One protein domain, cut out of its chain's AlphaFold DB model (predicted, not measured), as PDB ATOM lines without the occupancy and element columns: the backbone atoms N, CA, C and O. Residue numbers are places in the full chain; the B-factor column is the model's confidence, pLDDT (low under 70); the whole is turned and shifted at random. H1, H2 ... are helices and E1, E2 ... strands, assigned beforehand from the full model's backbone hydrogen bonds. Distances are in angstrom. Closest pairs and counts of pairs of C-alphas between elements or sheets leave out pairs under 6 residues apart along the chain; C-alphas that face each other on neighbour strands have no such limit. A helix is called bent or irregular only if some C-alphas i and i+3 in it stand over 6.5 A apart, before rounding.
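This is residues 6 to 123 of the 402 residues of the protein "Iqch protein" of Symbiodinium sp. CCMP2592 (UniProt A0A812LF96). A small sheet of three antiparallel strands has H4 packed slantwise over one face and its other face bare; beyond the sheet, the long helices H2 and H3 cross at about a right angle, with the short H1 packed on H3. A long stretch with no named element, residues 57 to 78, loops wide round the outside from the end of H2 to the start of H3. The 118 printed residues hold four named helices and three named strands, in the order E1 E2 H1 H2 H3 H4 E3, with the sheet in the order E2, E1, E3; the class is mixed, helices and strands. The whole is compact, with a radius of gyration of the C-alphas of 14.3 A, and spans 40 by 32 by 25 A.

E1, residues 6 to 10, begins at C-alpha 6 (1.339, 3.482, -50.412). E2 is residues 19 to 23, and H1 residues 24 to 31. H2, residues 35 to 56, is 30.3 A long and ends at C-alpha 56 (10.970, 3.844, -31.512). It has a kink of 51 degrees near residue 42 and is irregular, with C-alphas 36 and 39 8.0 A apart. H3, residues 79 to 93, is 20.3 A long and only just irregular, with C-alphas 88 and 91 6.9 A apart. H4 is residues 105 to 115, 15.2 A. E3, residues 117 to 122, is 15.3 A long and ends at C-alpha 122 (-0.626, 0.636, -54.878).

E1 and E2 form a hairpin, antiparallel at 165 degrees, with N 8 and O 20 within hydrogen-bond range at 2.8 A. E1 and E3 are antiparallel at 152 degrees, with N 7 and O 120 at 2.8 A. Residues 20 to 21 of E2 also pair, antiparallel, with residues 95 to 96. H2, H3 and H4 are on one face of the sheet, making two layers, helices on one face of a sheet. H4 lies over E2 and E1 at a height over the sheet of 8.5 A; its closest C-alphas to E1 are Ala 112 and Ile 10, 5.3 A. H3 is the hub. It touches H2, about perpendicular at 90 degrees, closest C-alphas Arg 83 and Ala 48, 5.6 A, through residues 45 to 52 of H2 alone. It touches H1 at a steep tilt of 66 degrees, opposite ways, closest C-alphas Arg 93 and Leu 27, 6.8 A. H3 and H4 only just touch, with 3 pairs of C-alphas within 8 A, closest Pro 91 and Phe 105, 5.3 A. H1 is not on the sheet and is apart from H4. In H1 and H4 every O i to N i+4 pair is within hydrogen-bond range; in H2 15 of 18 are, in H3 9 of 11.

The two C-alphas farthest apart, those of Gly 15 and Gly 76, are 41.6 A apart. The printed part has no cut. The links H2 to H3 and H3 to H4 are long. The mean pLDDT of the printed part is 76.6, and 42 residues are under 70, namely residue 35 and residues 37 to 77.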
ATOM      1  N   TRP A   6       0.546   4.506 -51.083       92.44
ATOM      2  CA  TRP A   6       1.339   3.482 -50.412       92.44
ATOM      3  C   TRP A   6       0.493   2.750 -49.384       92.44
ATOM      4  O   TRP A   6      -0.240   3.373 -48.611       92.44
ATOM      5  N   LEU A   7       0.606   1.429 -49.389       93.62
ATOM      6  CA  LEU A   7      -0.042   0.499 -48.481       93.62
ATOM      7  C   LEU A   7       0.941   0.038 -47.415       93.62
ATOM      8  O   LEU A   7       2.116  -0.199 -47.684       93.62
ATOM      9  N   PHE A   8       0.419  -0.147 -46.212       94.00
ATOM     10  CA  PHE A   8       1.100  -0.767 -45.095       94.00
ATOM     11  C   PHE A   8       0.261  -1.961 -44.646       94.00
ATOM     12  O   PHE A   8      -0.895  -1.777 -44.257       94.00
ATOM     13  N   LYS A   9       0.820  -3.168 -44.699       94.19
ATOM     14  CA  LYS A   9       0.147  -4.405 -44.284       94.19
ATOM     15  C   LYS A   9       0.946  -5.066 -43.175       94.19
ATOM     16  O   LYS A   9       2.139  -5.279 -43.341       94.19
ATOM     17  N   ILE A  10       0.308  -5.370 -42.053       94.38
ATOM     18  CA  ILE A  10       0.911  -6.210 -41.008       94.38
ATOM     19  C   ILE A  10       1.001  -7.653 -41.532       94.38
ATOM     20  O   ILE A  10       0.053  -8.121 -42.157       94.38
ATOM     21  N   ASP A  11       2.117  -8.343 -41.287       87.38
ATOM     22  CA  ASP A  11       2.439  -9.620 -41.953       87.38
ATOM     23  C   ASP A  11       1.429 -10.754 -41.683       87.38
ATOM     24  O   ASP A  11       1.262 -11.641 -42.514       87.38
ATOM     25  N   ASP A  12       0.741 -10.746 -40.540       85.50
ATOM     26  CA  ASP A  12      -0.260 -11.757 -40.167       85.50
ATOM     27  C   ASP A  12      -1.706 -11.233 -40.229       85.50
ATOM     28  O   ASP A  12      -2.623 -11.807 -39.622       85.50
ATOM     29  N   GLU A  13      -1.925 -10.126 -40.946       86.75
ATOM     30  CA  GLU A  13      -3.235  -9.501 -41.023       86.75
ATOM     31  C   GLU A  13      -4.282 -10.429 -41.653       86.75
ATOM     32  O   GLU A  13      -4.011 -11.231 -42.544       86.75
ATOM     33  N   ARG A  14      -5.521 -10.329 -41.162       82.94
ATOM     34  CA  ARG A  14      -6.663 -11.046 -41.731       82.94
ATOM     35  C   ARG A  14      -7.787 -10.075 -42.031       82.94
ATOM     36  O   ARG A  14      -8.244  -9.360 -41.134       82.94
ATOM     37  N   GLY A  15      -8.301 -10.136 -43.257       80.19
ATOM     38  CA  GLY A  15      -9.481  -9.381 -43.673       80.19
ATOM     39  C   GLY A  15      -9.264  -7.871 -43.623       80.19
ATOM     40  O   GLY A  15     -10.124  -7.159 -43.115       80.19
ATOM     41  N   SER A  16      -8.096  -7.409 -44.073       86.50
ATOM     42  CA  SER A  16      -7.675  -6.004 -44.110       86.50
ATOM     43  C   SER A  16      -7.497  -5.344 -42.740       86.50
ATOM     44  O   SER A  16      -7.254  -4.136 -42.654       86.50
ATOM     45  N   ARG A  17      -7.607  -6.094 -41.634       91.31
ATOM     46  CA  ARG A  17      -7.591  -5.535 -40.271       91.31
ATOM     47  C   ARG A  17      -6.272  -4.859 -39.927       91.31
ATOM     48  O   ARG A  17      -6.277  -3.907 -39.152       91.31
ATOM     49  N   GLY A  18      -5.176  -5.349 -40.497       94.38
ATOM     50  CA  GLY A  18      -3.828  -4.808 -40.354       94.38
ATOM     51  C   GLY A  18      -3.422  -3.854 -41.471       94.38
ATOM     52  O   GLY A  18      -2.245  -3.520 -41.548       94.38
ATOM     53  N   THR A  19      -4.355  -3.399 -42.311       95.56
ATOM     54  CA  THR A  19      -4.038  -2.566 -43.476       95.56
ATOM     55  C   THR A  19      -4.229  -1.080 -43.183       95.56
ATOM     56  O   THR A  19      -5.277  -0.634 -42.701       95.56
ATOM     57  N   ALA A  20      -3.226  -0.288 -43.535       96.56
ATOM     58  CA  ALA A  20      -3.280   1.165 -43.580       96.56
ATOM     59  C   ALA A  20      -2.792   1.653 -44.946       96.56
ATOM     60  O   ALA A  20      -2.060   0.948 -45.634       96.56
ATOM     61  N   TYR A  21      -3.171   2.861 -45.348       96.06
ATOM     62  CA  TYR A  21      -2.633   3.463 -46.567       96.06
ATOM     63  C   TYR A  21      -2.437   4.968 -46.427       96.06
ATOM     64  O   TYR A  21      -3.055   5.617 -45.579       96.06
ATOM     65  N   ILE A  22      -1.583   5.536 -47.273       94.75
ATOM     66  CA  ILE A  22      -1.352   6.976 -47.363       94.75
ATOM     67  C   ILE A  22      -1.324   7.428 -48.824       94.75
ATOM     68  O   ILE A  22      -0.757   6.760 -49.683       94.75
ATOM     69  N   ASP A  23      -1.960   8.567 -49.091       93.31
ATOM     70  CA  ASP A  23      -1.934   9.260 -50.383       93.31
ATOM     71  C   ASP A  23      -0.802  10.299 -50.337       93.31
ATOM     72  O   ASP A  23      -0.897  11.288 -49.598       93.31
ATOM     73  N   LEU A  24       0.275  10.055 -51.088       88.94
ATOM     74  CA  LEU A  24       1.466  10.905 -51.122       88.94
ATOM     75  C   LEU A  24       1.151  12.315 -51.574       88.94
ATOM     76  O   LEU A  24       1.688  13.258 -51.009       88.94
ATOM     77  N   TYR A  25       0.222  12.486 -52.508       88.50
ATOM     78  CA  TYR A  25      -0.158  13.814 -52.967       88.50
ATOM     79  C   TYR A  25      -0.716  14.657 -51.807       88.50
ATOM     80  O   TYR A  25      -0.343  15.817 -51.614       88.50
ATOM     81  N   LYS A  26      -1.547  14.053 -50.945       90.00
ATOM     82  CA  LYS A  26      -2.065  14.722 -49.735       90.00
ATOM     83  C   LYS A  26      -0.980  14.971 -48.692       90.00
ATOM     84  O   LYS A  26      -1.103  15.923 -47.915       90.00
ATOM     85  N   LEU A  27       0.031  14.107 -48.628       87.06
ATOM     86  CA  LEU A  27       1.179  14.280 -47.746       87.06
ATOM     87  C   LEU A  27       2.063  15.439 -48.230       87.06
ATOM     88  O   LEU A  27       2.345  16.333 -47.440       87.06
ATOM     89  N   HIS A  28       2.388  15.493 -49.522       84.19
ATOM     90  CA  HIS A  28       3.156  16.567 -50.160       84.19
ATOM     91  C   HIS A  28       2.497  17.932 -49.970       84.19
ATOM     92  O   HIS A  28       3.134  18.868 -49.492       84.19
ATOM     93  N   GLN A  29       1.187  18.030 -50.229       86.75
ATOM     94  CA  GLN A  29       0.426  19.255 -49.965       86.75
ATOM     95  C   GLN A  29       0.509  19.698 -48.499       86.75
ATOM     96  O   GLN A  29       0.515  20.892 -48.211       86.75
ATOM     97  N   ALA A  30       0.558  18.751 -47.557       84.19
ATOM     98  CA  ALA A  30       0.667  19.062 -46.134       84.19
ATOM     99  C   ALA A  30       2.060  19.567 -45.736       84.19
ATOM    100  O   ALA A  30       2.168  20.292 -44.751       84.19
ATOM    101  N   LEU A  31       3.089  19.165 -46.483       82.00
ATOM    102  CA  LEU A  31       4.477  19.571 -46.289       82.00
ATOM    103  C   LEU A  31       4.813  20.885 -47.009       82.00
ATOM    104  O   LEU A  31       5.859  21.466 -46.744       82.00
ATOM    105  N   GLY A  32       3.929  21.375 -47.887       82.31
ATOM    106  CA  GLY A  32       4.167  22.591 -48.669       82.31
ATOM    107  C   GLY A  32       5.261  22.424 -49.727       82.31
ATOM    108  O   GLY A  32       5.878  23.411 -50.119       82.31
ATOM    109  N   LEU A  33       5.512  21.186 -50.158       74.38
ATOM    110  CA  LEU A  33       6.532  20.855 -51.151       74.38
ATOM    111  C   LEU A  33       6.004  21.088 -52.570       74.38
ATOM    112  O   LEU A  33       4.804  20.941 -52.826       74.38
ATOM    113  N   ALA A  34       6.901  21.447 -53.490       74.31
ATOM    114  CA  ALA A  34       6.580  21.547 -54.908       74.31
ATOM    115  C   ALA A  34       6.291  20.151 -55.491       74.31
ATOM    116  O   ALA A  34       6.769  19.135 -54.988       74.31
ATOM    117  N   SER A  35       5.479  20.084 -56.549       67.94
ATOM    118  CA  SER A  35       5.125  18.814 -57.199       67.94
ATOM    119  C   SER A  35       6.284  18.180 -57.972       67.94
ATOM    120  O   SER A  35       6.243  16.988 -58.230       67.94
ATOM    121  N   GLU A  36       7.309  18.948 -58.342       71.25
ATOM    122  CA  GLU A  36       8.422  18.456 -59.169       71.25
ATOM    123  C   GLU A  36       9.354  17.479 -58.424       71.25
ATOM    124  O   GLU A  36      10.103  16.759 -59.072       71.25
ATOM    125  N   ASP A  37       9.252  17.369 -57.093       67.19
ATOM    126  CA  ASP A  37      10.132  16.508 -56.285       67.19
ATOM    127  C   ASP A  37       9.567  15.084 -56.044       67.19
ATOM    128  O   ASP A  37      10.192  14.269 -55.369       67.19
ATOM    129  N   LEU A  38       8.359  14.763 -56.528       63.59
ATOM    130  CA  LEU A  38       7.578  13.582 -56.104       63.59
ATOM    131  C   LEU A  38       8.300  12.226 -56.233       63.59
ATOM    132  O   LEU A  38       8.164  11.393 -55.333       63.59
ATOM    133  N   GLU A  39       9.090  12.007 -57.288       66.44
ATOM    134  CA  GLU A  39       9.761  10.717 -57.524       66.44
ATOM    135  C   GLU A  39      10.822  10.403 -56.452       66.44
ATOM    136  O   GLU A  39      10.827   9.303 -55.884       66.44
ATOM    137  N   ASP A  40      11.636  11.393 -56.073       68.44
ATOM    138  CA  ASP A  40      12.672  11.257 -55.040       68.44
ATOM    139  C   ASP A  40      12.078  11.073 -53.633       68.44
ATOM    140  O   ASP A  40      12.648  10.393 -52.765       68.44
ATOM    141  N   TRP A  41      10.879  11.618 -53.402       67.56
ATOM    142  CA  TRP A  41      10.192  11.510 -52.118       67.56
ATOM    143  C   TRP A  41       9.660  10.112 -51.823       67.56
ATOM    144  O   TRP A  41       9.642   9.726 -50.655       67.56
ATOM    145  N   SER A  42       9.276   9.320 -52.829       66.06
ATOM    146  CA  SER A  42       8.851   7.924 -52.624       66.06
ATOM    147  C   SER A  42       9.925   7.121 -51.882       66.06
ATOM    148  O   SER A  42       9.659   6.487 -50.856       66.06
ATOM    149  N   LEU A  43      11.166   7.210 -52.370       67.75
ATOM    150  CA  LEU A  43      12.320   6.517 -51.804       67.75
ATOM    151  C   LEU A  43      12.660   7.052 -50.410       67.75
ATOM    152  O   LEU A  43      12.908   6.284 -49.473       67.75
ATOM    153  N   LEU A  44      12.647   8.375 -50.262       67.81
ATOM    154  CA  LEU A  44      12.910   9.045 -48.997       67.81
ATOM    155  C   LEU A  44      11.866   8.682 -47.933       67.81
ATOM    156  O   LEU A  44      12.217   8.438 -46.778       67.81
ATOM    157  N   MET A  45      10.597   8.577 -48.325       67.88
ATOM    158  CA  MET A  45       9.501   8.208 -47.443       67.88
ATOM    159  C   MET A  45       9.673   6.779 -46.930       67.88
ATOM    160  O   MET A  45       9.594   6.572 -45.721       67.88
ATOM    161  N   VAL A  46       9.964   5.807 -47.805       67.94
ATOM    162  CA  VAL A  46      10.228   4.414 -47.401       67.94
ATOM    163  C   VAL A  46      11.402   4.352 -46.423       67.94
ATOM    164  O   VAL A  46      11.272   3.771 -45.342       67.94
ATOM    165  N   LYS A  47      12.521   5.017 -46.744       67.94
ATOM    166  CA  LYS A  47      13.702   5.077 -45.868       67.94
ATOM    167  C   LYS A  47      13.362   5.674 -44.506       67.94
ATOM    168  O   LYS A  47      13.705   5.105 -43.473       67.94
ATOM    169  N   ALA A  48      12.658   6.798 -44.478       67.50
ATOM    170  CA  ALA A  48      12.362   7.490 -43.236       67.50
ATOM    171  C   ALA A  48      11.238   6.819 -42.417       67.50
ATOM    172  O   ALA A  48      11.295   6.875 -41.188       67.50
ATOM    173  N   LEU A  49      10.294   6.099 -43.040       65.00
ATOM    174  CA  LEU A  49       9.357   5.201 -42.348       65.00
ATOM    175  C   LEU A  49      10.085   4.027 -41.693       65.00
ATOM    176  O   LEU A  49       9.848   3.756 -40.517       65.00
ATOM    177  N   MET A  50      11.012   3.379 -42.409       64.81
ATOM    178  CA  MET A  50      11.843   2.318 -41.831       64.81
ATOM    179  C   MET A  50      12.653   2.849 -40.649       64.81
ATOM    180  O   MET A  50      12.642   2.264 -39.567       64.81
ATOM    181  N   VAL A  51      13.299   4.004 -40.812       64.62
ATOM    182  CA  VAL A  51      14.063   4.648 -39.742       64.62
ATOM    183  C   VAL A  51      13.171   5.019 -38.554       64.62
ATOM    184  O   VAL A  51      13.561   4.779 -37.412       64.62
ATOM    185  N   TRP A  52      11.970   5.556 -38.779       63.69
ATOM    186  CA  TRP A  52      11.027   5.858 -37.700       63.69
ATOM    187  C   TRP A  52      10.613   4.602 -36.930       63.69
ATOM    188  O   TRP A  52      10.670   4.605 -35.697       63.69
ATOM    189  N   ALA A  53      10.294   3.522 -37.643       60.41
ATOM    190  CA  ALA A  53       9.952   2.239 -37.044       60.41
ATOM    191  C   ALA A  53      11.126   1.679 -36.208       60.41
ATOM    192  O   ALA A  53      10.927   1.213 -35.085       60.41
ATOM    193  N   THR A  54      12.369   1.826 -36.687       60.66
ATOM    194  CA  THR A  54      13.583   1.392 -35.961       60.66
ATOM    195  C   THR A  54      13.944   2.288 -34.767       60.66
ATOM    196  O   THR A  54      14.554   1.829 -33.804       60.66
ATOM    197  N   GLY A  55      13.593   3.577 -34.819       57.44
ATOM    198  CA  GLY A  55      13.959   4.570 -33.809       57.44
ATOM    199  C   GLY A  55      13.084   4.527 -32.558       57.44
ATOM    200  O   GLY A  55      13.530   4.949 -31.493       57.44
ATOM    201  N   GLN A  56      11.855   4.011 -32.665       53.69
ATOM    202  CA  GLN A  56      10.970   3.844 -31.512       53.69
ATOM    203  C   GLN A  56      11.121   2.489 -30.817       53.69
ATOM    204  O   GLN A  56      10.823   2.406 -29.629       53.69
ATOM    205  N   HIS A  57      11.560   1.435 -31.512       48.22
ATOM    206  CA  HIS A  57      11.679   0.084 -30.953       48.22
ATOM    207  C   HIS A  57      12.978  -0.588 -31.429       48.22
ATOM    208  O   HIS A  57      13.234  -0.700 -32.623       48.22
ATOM    209  N   GLN A  58      13.783  -1.110 -30.493       46.16
ATOM    210  CA  GLN A  58      15.053  -1.813 -30.774       46.16
ATOM    211  C   GLN A  58      14.907  -3.096 -31.636       46.16
ATOM    212  O   GLN A  58      15.909  -3.740 -31.953       46.16
ATOM    213  N   CYS A  59      13.688  -3.495 -32.023       40.81
ATOM    214  CA  CYS A  59      13.413  -4.769 -32.691       40.81
ATOM    215  C   CYS A  59      13.722  -4.784 -34.200       40.81
ATOM    216  O   CYS A  59      14.050  -5.846 -34.723       40.81
ATOM    217  N   ILE A  60      13.721  -3.643 -34.902       45.41
ATOM    218  CA  ILE A  60      14.013  -3.602 -36.352       45.41
ATOM    219  C   ILE A  60      15.524  -3.422 -36.583       45.41
ATOM    220  O   ILE A  60      15.997  -2.484 -37.214       45.41
ATOM    221  N   THR A  61      16.339  -4.307 -36.017       40.06
ATOM    222  CA  THR A  61      17.808  -4.192 -36.077       40.06
ATOM    223  C   THR A  61      18.436  -4.857 -37.304       40.06
ATOM    224  O   THR A  61      19.619  -4.641 -37.561       40.06
ATOM    225  N   ARG A  62      17.685  -5.641 -38.094       43.91
ATOM    226  CA  ARG A  62      18.263  -6.415 -39.212       43.91
ATOM    227  C   ARG A  62      18.321  -5.675 -40.552       43.91
ATOM    228  O   ARG A  62      19.326  -5.816 -41.236       43.91
ATOM    229  N   VAL A  63      17.336  -4.837 -40.892       42.78
ATOM    230  CA  VAL A  63      17.367  -4.032 -42.137       42.78
ATOM    231  C   VAL A  63      18.284  -2.809 -41.991       42.78
ATOM    232  O   VAL A  63      19.007  -2.443 -42.909       42.78
ATOM    233  N   ALA A  64      18.359  -2.225 -40.792       39.50
ATOM    234  CA  ALA A  64      19.160  -1.030 -40.525       39.50
ATOM    235  C   ALA A  64      20.686  -1.237 -40.612       39.50
ATOM    236  O   ALA A  64      21.426  -0.264 -40.486       39.50
ATOM    237  N   LYS A  65      21.175  -2.478 -40.769       43.12
ATOM    238  CA  LYS A  65      22.615  -2.762 -40.850       43.12
ATOM    239  C   LYS A  65      23.170  -2.646 -42.274       43.12
ATOM    240  O   LYS A  65      24.334  -2.301 -42.387       43.12
ATOM    241  N   SER A  66      22.367  -2.864 -43.324       43.66
ATOM    242  CA  SER A  66      22.823  -2.665 -44.715       43.66
ATOM    243  C   SER A  66      22.637  -1.229 -45.218       43.66
ATOM    244  O   SER A  66      23.282  -0.830 -46.176       43.66
ATOM    245  N   VAL A  67      21.797  -0.427 -44.553       44.59
ATOM    246  CA  VAL A  67      21.508   0.968 -44.952       44.59
ATOM    247  C   VAL A  67      22.523   1.976 -44.383       44.59
ATOM    248  O   VAL A  67      22.530   3.132 -44.786       44.59
ATOM    249  N   ARG A  68      23.386   1.579 -43.435       45.44
ATOM    250  CA  ARG A  68      24.317   2.509 -42.762       45.44
ATOM    251  C   ARG A  68      25.567   2.864 -43.562       45.44
ATOM    252  O   ARG A  68      26.176   3.878 -43.241       45.44
ATOM    253  N   ASP A  69      25.933   2.062 -44.555       45.47
ATOM    254  CA  ASP A  69      27.250   2.190 -45.188       45.47
ATOM    255  C   ASP A  69      27.225   3.000 -46.497       45.47
ATOM    256  O   ASP A  69      28.276   3.397 -46.990       45.47
ATOM    257  N   GLU A  70      26.038   3.351 -46.999       47.25
ATOM    258  CA  GLU A  70      25.861   4.253 -48.140       47.25
ATOM    259  C   GLU A  70      24.718   5.231 -47.844       47.25
ATOM    260  O   GLU A  70      23.590   5.058 -48.304       47.25
ATOM    261  N   GLU A  71      24.986   6.252 -47.025       44.78
ATOM    262  CA  GLU A  71      24.118   7.430 -46.934       44.78
ATOM    263  C   GLU A  71      24.218   8.161 -48.284       44.78
ATOM    264  O   GLU A  71      25.251   8.778 -48.563       44.78
ATOM    265  N   PRO A  72      23.203   8.090 -49.166       42.91
ATOM    266  CA  PRO A  72      23.245   8.884 -50.376       42.91
ATOM    267  C   PRO A  72      23.167  10.342 -49.938       42.91
ATOM    268  O   PRO A  72      22.426  10.680 -49.010       42.91
ATOM    269  N   ALA A  73      23.906  11.215 -50.612       41.91
ATOM    270  CA  ALA A  73      23.733  12.653 -50.492       41.91
ATOM    271  C   ALA A  73      22.349  13.034 -51.053       41.91
ATOM    272  O   ALA A  73      22.225  13.486 -52.187       41.91
ATOM    273  N   ILE A  74      21.284  12.772 -50.293       47.72
ATOM    274  CA  ILE A  74      19.913  13.091 -50.679       47.72
ATOM    275  C   ILE A  74      19.750  14.605 -50.527       47.72
ATOM    276  O   ILE A  74      19.743  15.126 -49.417       47.72
ATOM    277  N   ILE A  75      19.691  15.293 -51.670       49.19
ATOM    278  CA  ILE A  75      19.061  16.600 -51.929       49.19
ATOM    279  C   ILE A  75      18.970  17.514 -50.701       49.19
ATOM    280  O   ILE A  75      17.877  17.749 -50.212       49.19
ATOM    281  N   GLY A  76      20.101  18.027 -50.199       54.16
ATOM    282  CA  GLY A  76      20.208  19.226 -49.342       54.16
ATOM    283  C   GLY A  76      19.348  19.337 -48.065       54.16
ATOM    284  O   GLY A  76      19.491  20.324 -47.348       54.16
ATOM    285  N   ALA A  77      18.481  18.373 -47.776       57.56
ATOM    286  CA  ALA A  77      17.518  18.355 -46.696       57.56
ATOM    287  C   ALA A  77      18.052  17.408 -45.630       57.56
ATOM    288  O   ALA A  77      18.369  16.248 -45.897       57.56
ATOM    289  N   ASP A  78      18.175  17.918 -44.411       73.44
ATOM    290  CA  ASP A  78      18.632  17.126 -43.281       73.44
ATOM    291  C   ASP A  78      17.671  15.936 -43.095       73.44
ATOM    292  O   ASP A  78      16.461  16.106 -42.914       73.44
ATOM    293  N   ALA A  79      18.193  14.706 -43.127       70.38
ATOM    294  CA  ALA A  79      17.413  13.492 -42.883       70.38
ATOM    295  C   ALA A  79      16.641  13.556 -41.548       70.38
ATOM    296  O   ALA A  79      15.612  12.895 -41.375       70.38
ATOM    297  N   THR A  80      17.116  14.370 -40.601       75.94
ATOM    298  CA  THR A  80      16.440  14.693 -39.342       75.94
ATOM    299  C   THR A  80      15.157  15.495 -39.562       75.94
ATOM    300  O   THR A  80      14.138  15.179 -38.946       75.94
ATOM    301  N   GLU A  81      15.167  16.483 -40.458       76.31
ATOM    302  CA  GLU A  81      13.998  17.302 -40.805       76.31
ATOM    303  C   GLU A  81      12.934  16.469 -41.517       76.31
ATOM    304  O   GLU A  81      11.767  16.487 -41.127       76.31
ATOM    305  N   VAL A  82      13.345  15.654 -42.491       73.06
ATOM    306  CA  VAL A  82      12.459  14.718 -43.201       73.06
ATOM    307  C   VAL A  82      11.814  13.744 -42.220       73.06
ATOM    308  O   VAL A  82      10.600  13.530 -42.232       73.06
ATOM    309  N   ARG A  83      12.615  13.164 -41.320       78.00
ATOM    310  CA  ARG A  83      12.116  12.260 -40.283       78.00
ATOM    311  C   ARG A  83      11.112  12.965 -39.375       78.00
ATOM    312  O   ARG A  83      10.054  12.401 -39.109       78.00
ATOM    313  N   ALA A  84      11.421  14.176 -38.912       81.62
ATOM    314  CA  ALA A  84      10.525  14.959 -38.065       81.62
ATOM    315  C   ALA A  84       9.206  15.279 -38.785       81.62
ATOM    316  O   ALA A  84       8.128  15.152 -38.201       81.62
ATOM    317  N   ALA A  85       9.279  15.614 -40.073       81.75
ATOM    318  CA  ALA A  85       8.122  15.860 -40.915       81.75
ATOM    319  C   ALA A  85       7.245  14.606 -41.055       81.75
ATOM    320  O   ALA A  85       6.043  14.657 -40.783       81.75
ATOM    321  N   LEU A  86       7.817  13.448 -41.388       81.81
ATOM    322  CA  LEU A  86       7.040  12.210 -41.500       81.81
ATOM    323  C   LEU A  86       6.430  11.786 -40.163       81.81
ATOM    324  O   LEU A  86       5.246  11.455 -40.114       81.81
ATOM    325  N   GLN A  87       7.187  11.879 -39.068       82.88
ATOM    326  CA  GLN A  87       6.680  11.627 -37.717       82.88
ATOM    327  C   GLN A  87       5.484  12.519 -37.373       82.88
ATOM    328  O   GLN A  87       4.546  12.083 -36.708       82.88
ATOM    329  N   HIS A  88       5.503  13.767 -37.839       87.44
ATOM    330  CA  HIS A  88       4.429  14.717 -37.598       87.44
ATOM    331  C   HIS A  88       3.204  14.485 -38.493       87.44
ATOM    332  O   HIS A  88       2.066  14.629 -38.032       87.44
ATOM    333  N   HIS A  89       3.415  14.169 -39.774       89.88
ATOM    334  CA  HIS A  89       2.364  14.187 -40.790       89.88
ATOM    335  C   HIS A  89       1.784  12.808 -41.116       89.88
ATOM    336  O   HIS A  89       0.568  12.719 -41.312       89.88
ATOM    337  N   VAL A  90       2.582  11.734 -41.128       89.62
ATOM    338  CA  VAL A  90       2.106  10.384 -41.487       89.62
ATOM    339  C   VAL A  90       0.976   9.919 -40.561       89.62
ATOM    340  O   VAL A  90      -0.086   9.596 -41.091       89.62
ATOM    341  N   PRO A  91       1.075   9.994 -39.215       92.00
ATOM    342  CA  PRO A  91      -0.012   9.545 -38.338       92.00
ATOM    343  C   PRO A  91      -1.334  10.300 -38.531       92.00
ATOM    344  O   PRO A  91      -2.400   9.785 -38.207       92.00
ATOM    345  N   LYS A  92      -1.273  11.530 -39.058       93.06
ATOM    346  CA  LYS A  92      -2.444  12.382 -39.313       93.06
ATOM    347  C   LYS A  92      -3.086  12.124 -40.674       93.06
ATOM    348  O   LYS A  92      -4.231  12.517 -40.891       93.06
ATOM    349  N   ARG A  93      -2.330  11.553 -41.613       94.69
ATOM    350  CA  ARG A  93      -2.731  11.378 -43.016       94.69
ATOM    351  C   ARG A  93      -2.948   9.918 -43.390       94.69
ATOM    352  O   ARG A  93      -3.729   9.663 -44.303       94.69
ATOM    353  N   ALA A  94      -2.311   8.991 -42.680       95.12
ATOM    354  CA  ALA A  94      -2.544   7.569 -42.834       95.12
ATOM    355  C   ALA A  94      -4.007   7.234 -42.516       95.12
ATOM    356  O   ALA A  94      -4.583   7.669 -41.514       95.12
ATOM    357  N   VAL A  95      -4.617   6.448 -43.393       96.62
ATOM    358  CA  VAL A  95      -5.982   5.965 -43.253       96.62
ATOM    359  C   VAL A  95      -5.917   4.499 -42.856       96.62
ATOM    360  O   VAL A  95      -5.457   3.655 -43.618       96.62
ATOM    361  N   LEU A  96      -6.385   4.202 -41.645       96.25
ATOM    362  CA  LEU A  96      -6.562   2.832 -41.178       96.25
ATOM    363  C   LEU A  96      -7.828   2.240 -41.794       96.25
ATOM    364  O   LEU A  96      -8.908   2.815 -41.629       96.25
ATOM    365  N   CYS A  97      -7.701   1.081 -42.437       95.25
ATOM    366  CA  CYS A  97      -8.824   0.393 -43.069       95.25
ATOM    367  C   CYS A  97      -9.847  -0.085 -42.024       95.25
ATOM    368  O   CYS A  97     -11.052   0.033 -42.233       95.25
ATOM    369  N   HIS A  98      -9.381  -0.524 -40.846       91.44
ATOM    370  CA  HIS A  98     -10.234  -0.967 -39.736       91.44
ATOM    371  C   HIS A  98      -9.922  -0.235 -38.424       91.44
ATOM    372  O   HIS A  98      -9.269  -0.762 -37.523       91.44
ATOM    373  N   ARG A  99     -10.483   0.969 -38.264       92.62
ATOM    374  CA  ARG A  99     -10.342   1.787 -37.038       92.62
ATOM    375  C   ARG A  99     -10.913   1.155 -35.761       92.62
ATOM    376  O   ARG A  99     -10.622   1.606 -34.663       92.62
ATOM    377  N   GLN A 100     -11.751   0.126 -35.893       93.12
ATOM    378  CA  GLN A 100     -12.265  -0.626 -34.743       93.12
ATOM    379  C   GLN A 100     -11.199  -1.532 -34.113       93.12
ATOM    380  O   GLN A 100     -11.332  -1.907 -32.954       93.12
ATOM    381  N   VAL A 101     -10.166  -1.900 -34.881       93.81
ATOM    382  CA  VAL A 101      -9.066  -2.756 -34.419       93.81
ATOM    383  C   VAL A 101      -7.969  -1.899 -33.798       93.81
ATOM    384  O   VAL A 101      -7.518  -2.186 -32.696       93.81
ATOM    385  N   TYR A 102      -7.604  -0.815 -34.482       95.31
ATOM    386  CA  TYR A 102      -6.618   0.152 -34.016       95.31
ATOM    387  C   TYR A 102      -7.263   1.532 -33.962       95.31
ATOM    388  O   TYR A 102      -7.688   2.062 -34.990       95.31
ATOM    389  N   GLY A 103      -7.340   2.109 -32.762       94.62
ATOM    390  CA  GLY A 103      -7.975   3.414 -32.564       94.62
ATOM    391  C   GLY A 103      -7.242   4.549 -33.286       94.62
ATOM    392  O   GLY A 103      -7.876   5.500 -33.743       94.62
ATOM    393  N   ASP A 104      -5.923   4.424 -33.429       94.69
ATOM    394  CA  ASP A 104      -5.059   5.383 -34.108       94.69
ATOM    395  C   ASP A 104      -3.849   4.708 -34.778       94.69
ATOM    396  O   ASP A 104      -3.575   3.517 -34.604       94.69
ATOM    397  N   PHE A 105      -3.135   5.486 -35.598       93.81
ATOM    398  CA  PHE A 105      -1.982   4.996 -36.353       93.81
ATOM    399  C   PHE A 105      -0.799   4.621 -35.450       93.81
ATOM    400  O   PHE A 105      -0.014   3.755 -35.814       93.81
ATOM    401  N   ALA A 106      -0.677   5.229 -34.265       90.81
ATOM    402  CA  ALA A 106       0.371   4.878 -33.309       90.81
ATOM    403  C   ALA A 106       0.169   3.457 -32.758       90.81
ATOM    404  O   ALA A 106       1.118   2.678 -32.704       90.81
ATOM    405  N   SER A 107      -1.074   3.104 -32.424       94.06
ATOM    406  CA  SER A 107      -1.458   1.757 -31.997       94.06
ATOM    407  C   SER A 107      -1.247   0.734 -33.114       94.06
ATOM    408  O   SER A 107      -0.735  -0.352 -32.860       94.06
ATOM    409  N   TRP A 108      -1.597   1.096 -34.354       95.25
ATOM    410  CA  TRP A 108      -1.333   0.263 -35.532       95.25
ATOM    411  C   TRP A 108       0.175   0.039 -35.743       95.25
ATOM    412  O   TRP A 108       0.604  -1.099 -35.913       95.25
ATOM    413  N   LEU A 109       0.993   1.096 -35.664       91.75
ATOM    414  CA  LEU A 109       2.440   0.991 -35.856       91.75
ATOM    415  C   LEU A 109       3.092   0.133 -34.772       91.75
ATOM    416  O   LEU A 109       3.976  -0.660 -35.077       91.75
ATOM    417  N   ALA A 110       2.683   0.290 -33.511       89.31
ATOM    418  CA  ALA A 110       3.218  -0.518 -32.422       89.31
ATOM    419  C   ALA A 110       3.053  -2.020 -32.715       89.31
ATOM    420  O   ALA A 110       3.982  -2.796 -32.489       89.31
ATOM    421  N   GLU A 111       1.912  -2.409 -33.288       93.94
ATOM    422  CA  GLU A 111       1.665  -3.791 -33.695       93.94
ATOM    423  C   GLU A 111       2.466  -4.192 -34.939       93.94
ATOM    424  O   GLU A 111       3.094  -5.252 -34.944       93.94
ATOM    425  N   ALA A 112       2.543  -3.323 -35.951       92.00
ATOM    426  CA  ALA A 112       3.393  -3.533 -37.123       92.00
ATOM    427  C   ALA A 112       4.871  -3.746 -36.741       92.00
ATOM    428  O   ALA A 112       5.523  -4.643 -37.260       92.00
ATOM    429  N   CYS A 113       5.398  -2.994 -35.771       86.81
ATOM    430  CA  CYS A 113       6.751  -3.183 -35.243       86.81
ATOM    431  C   CYS A 113       6.909  -4.484 -34.440       86.81
ATOM    432  O   CYS A 113       8.019  -5.016 -34.344       86.81
ATOM    433  N   ARG A 114       5.831  -4.977 -33.819       89.88
ATOM    434  CA  ARG A 114       5.837  -6.217 -33.033       89.88
ATOM    435  C   ARG A 114       5.851  -7.456 -33.928       89.88
ATOM    436  O   ARG A 114       6.544  -8.414 -33.599       89.88
ATOM    437  N   ILE A 115       5.056  -7.450 -34.995       91.88
ATOM    438  CA  ILE A 115       4.831  -8.613 -35.868       91.88
ATOM    439  C   ILE A 115       5.748  -8.582 -37.089       91.88
ATOM    440  O   ILE A 115       6.324  -9.605 -37.449       91.88
ATOM    441  N   GLY A 116       5.910  -7.404 -37.681       89.56
ATOM    442  CA  GLY A 116       6.396  -7.226 -39.040       89.56
ATOM    443  C   GLY A 116       5.327  -6.550 -39.898       89.56
ATOM    444  O   GLY A 116       4.125  -6.631 -39.619       89.56
ATOM    445  N   CYS A 117       5.777  -5.823 -40.916       91.12
ATOM    446  CA  CYS A 117       4.888  -5.249 -41.910       91.12
ATOM    447  C   CYS A 117       5.572  -5.119 -43.266       91.12
ATOM    448  O   CYS A 117       6.774  -4.843 -43.353       91.12
ATOM    449  N   VAL A 118       4.760  -5.165 -44.316       89.25
ATOM    450  CA  VAL A 118       5.153  -4.854 -45.684       89.25
ATOM    451  C   VAL A 118       4.659  -3.461 -46.060       89.25
ATOM    452  O   VAL A 118       3.526  -3.074 -45.762       89.25
ATOM    453  N   ILE A 119       5.528  -2.711 -46.731       88.94
ATOM    454  CA  ILE A 119       5.205  -1.436 -47.367       88.94
ATOM    455  C   ILE A 119       5.140  -1.690 -48.873       88.94
ATOM    456  O   ILE A 119       6.123  -2.144 -49.454       88.94
ATOM    457  N   GLN A 120       3.994  -1.427 -49.493       89.12
ATOM    458  CA  GLN A 120       3.751  -1.742 -50.902       89.12
ATOM    459  C   GLN A 120       3.231  -0.516 -51.649       89.12
ATOM    460  O   GLN A 120       2.437   0.262 -51.120       89.12
ATOM    461  N   ALA A 121       3.656  -0.360 -52.896       88.94
ATOM    462  CA  ALA A 121       3.049   0.584 -53.821       88.94
ATOM    463  C   ALA A 121       1.670   0.064 -54.257       88.94
ATOM    464  O   ALA A 121       1.542  -1.098 -54.640       88.94
ATOM    465  N   ALA A 122       0.649   0.918 -54.229       90.81
ATOM    466  CA  ALA A 122      -0.626   0.636 -54.878       90.81
ATOM    467  C   ALA A 122      -0.625   1.303 -56.262       90.81
ATOM    468  O   ALA A 122      -0.439   2.525 -56.326       90.81
ATOM    469  N   PRO A 123      -0.823   0.541 -57.355       87.81
ATOM    470  CA  PRO A 123      -0.876   1.127 -58.686       87.81
ATOM    471  C   PRO A 123      -2.064   2.087 -58.788       87.81
ATOM    472  O   PRO A 123      -3.091   1.924 -58.122       87.81
TER     473      PRO A 123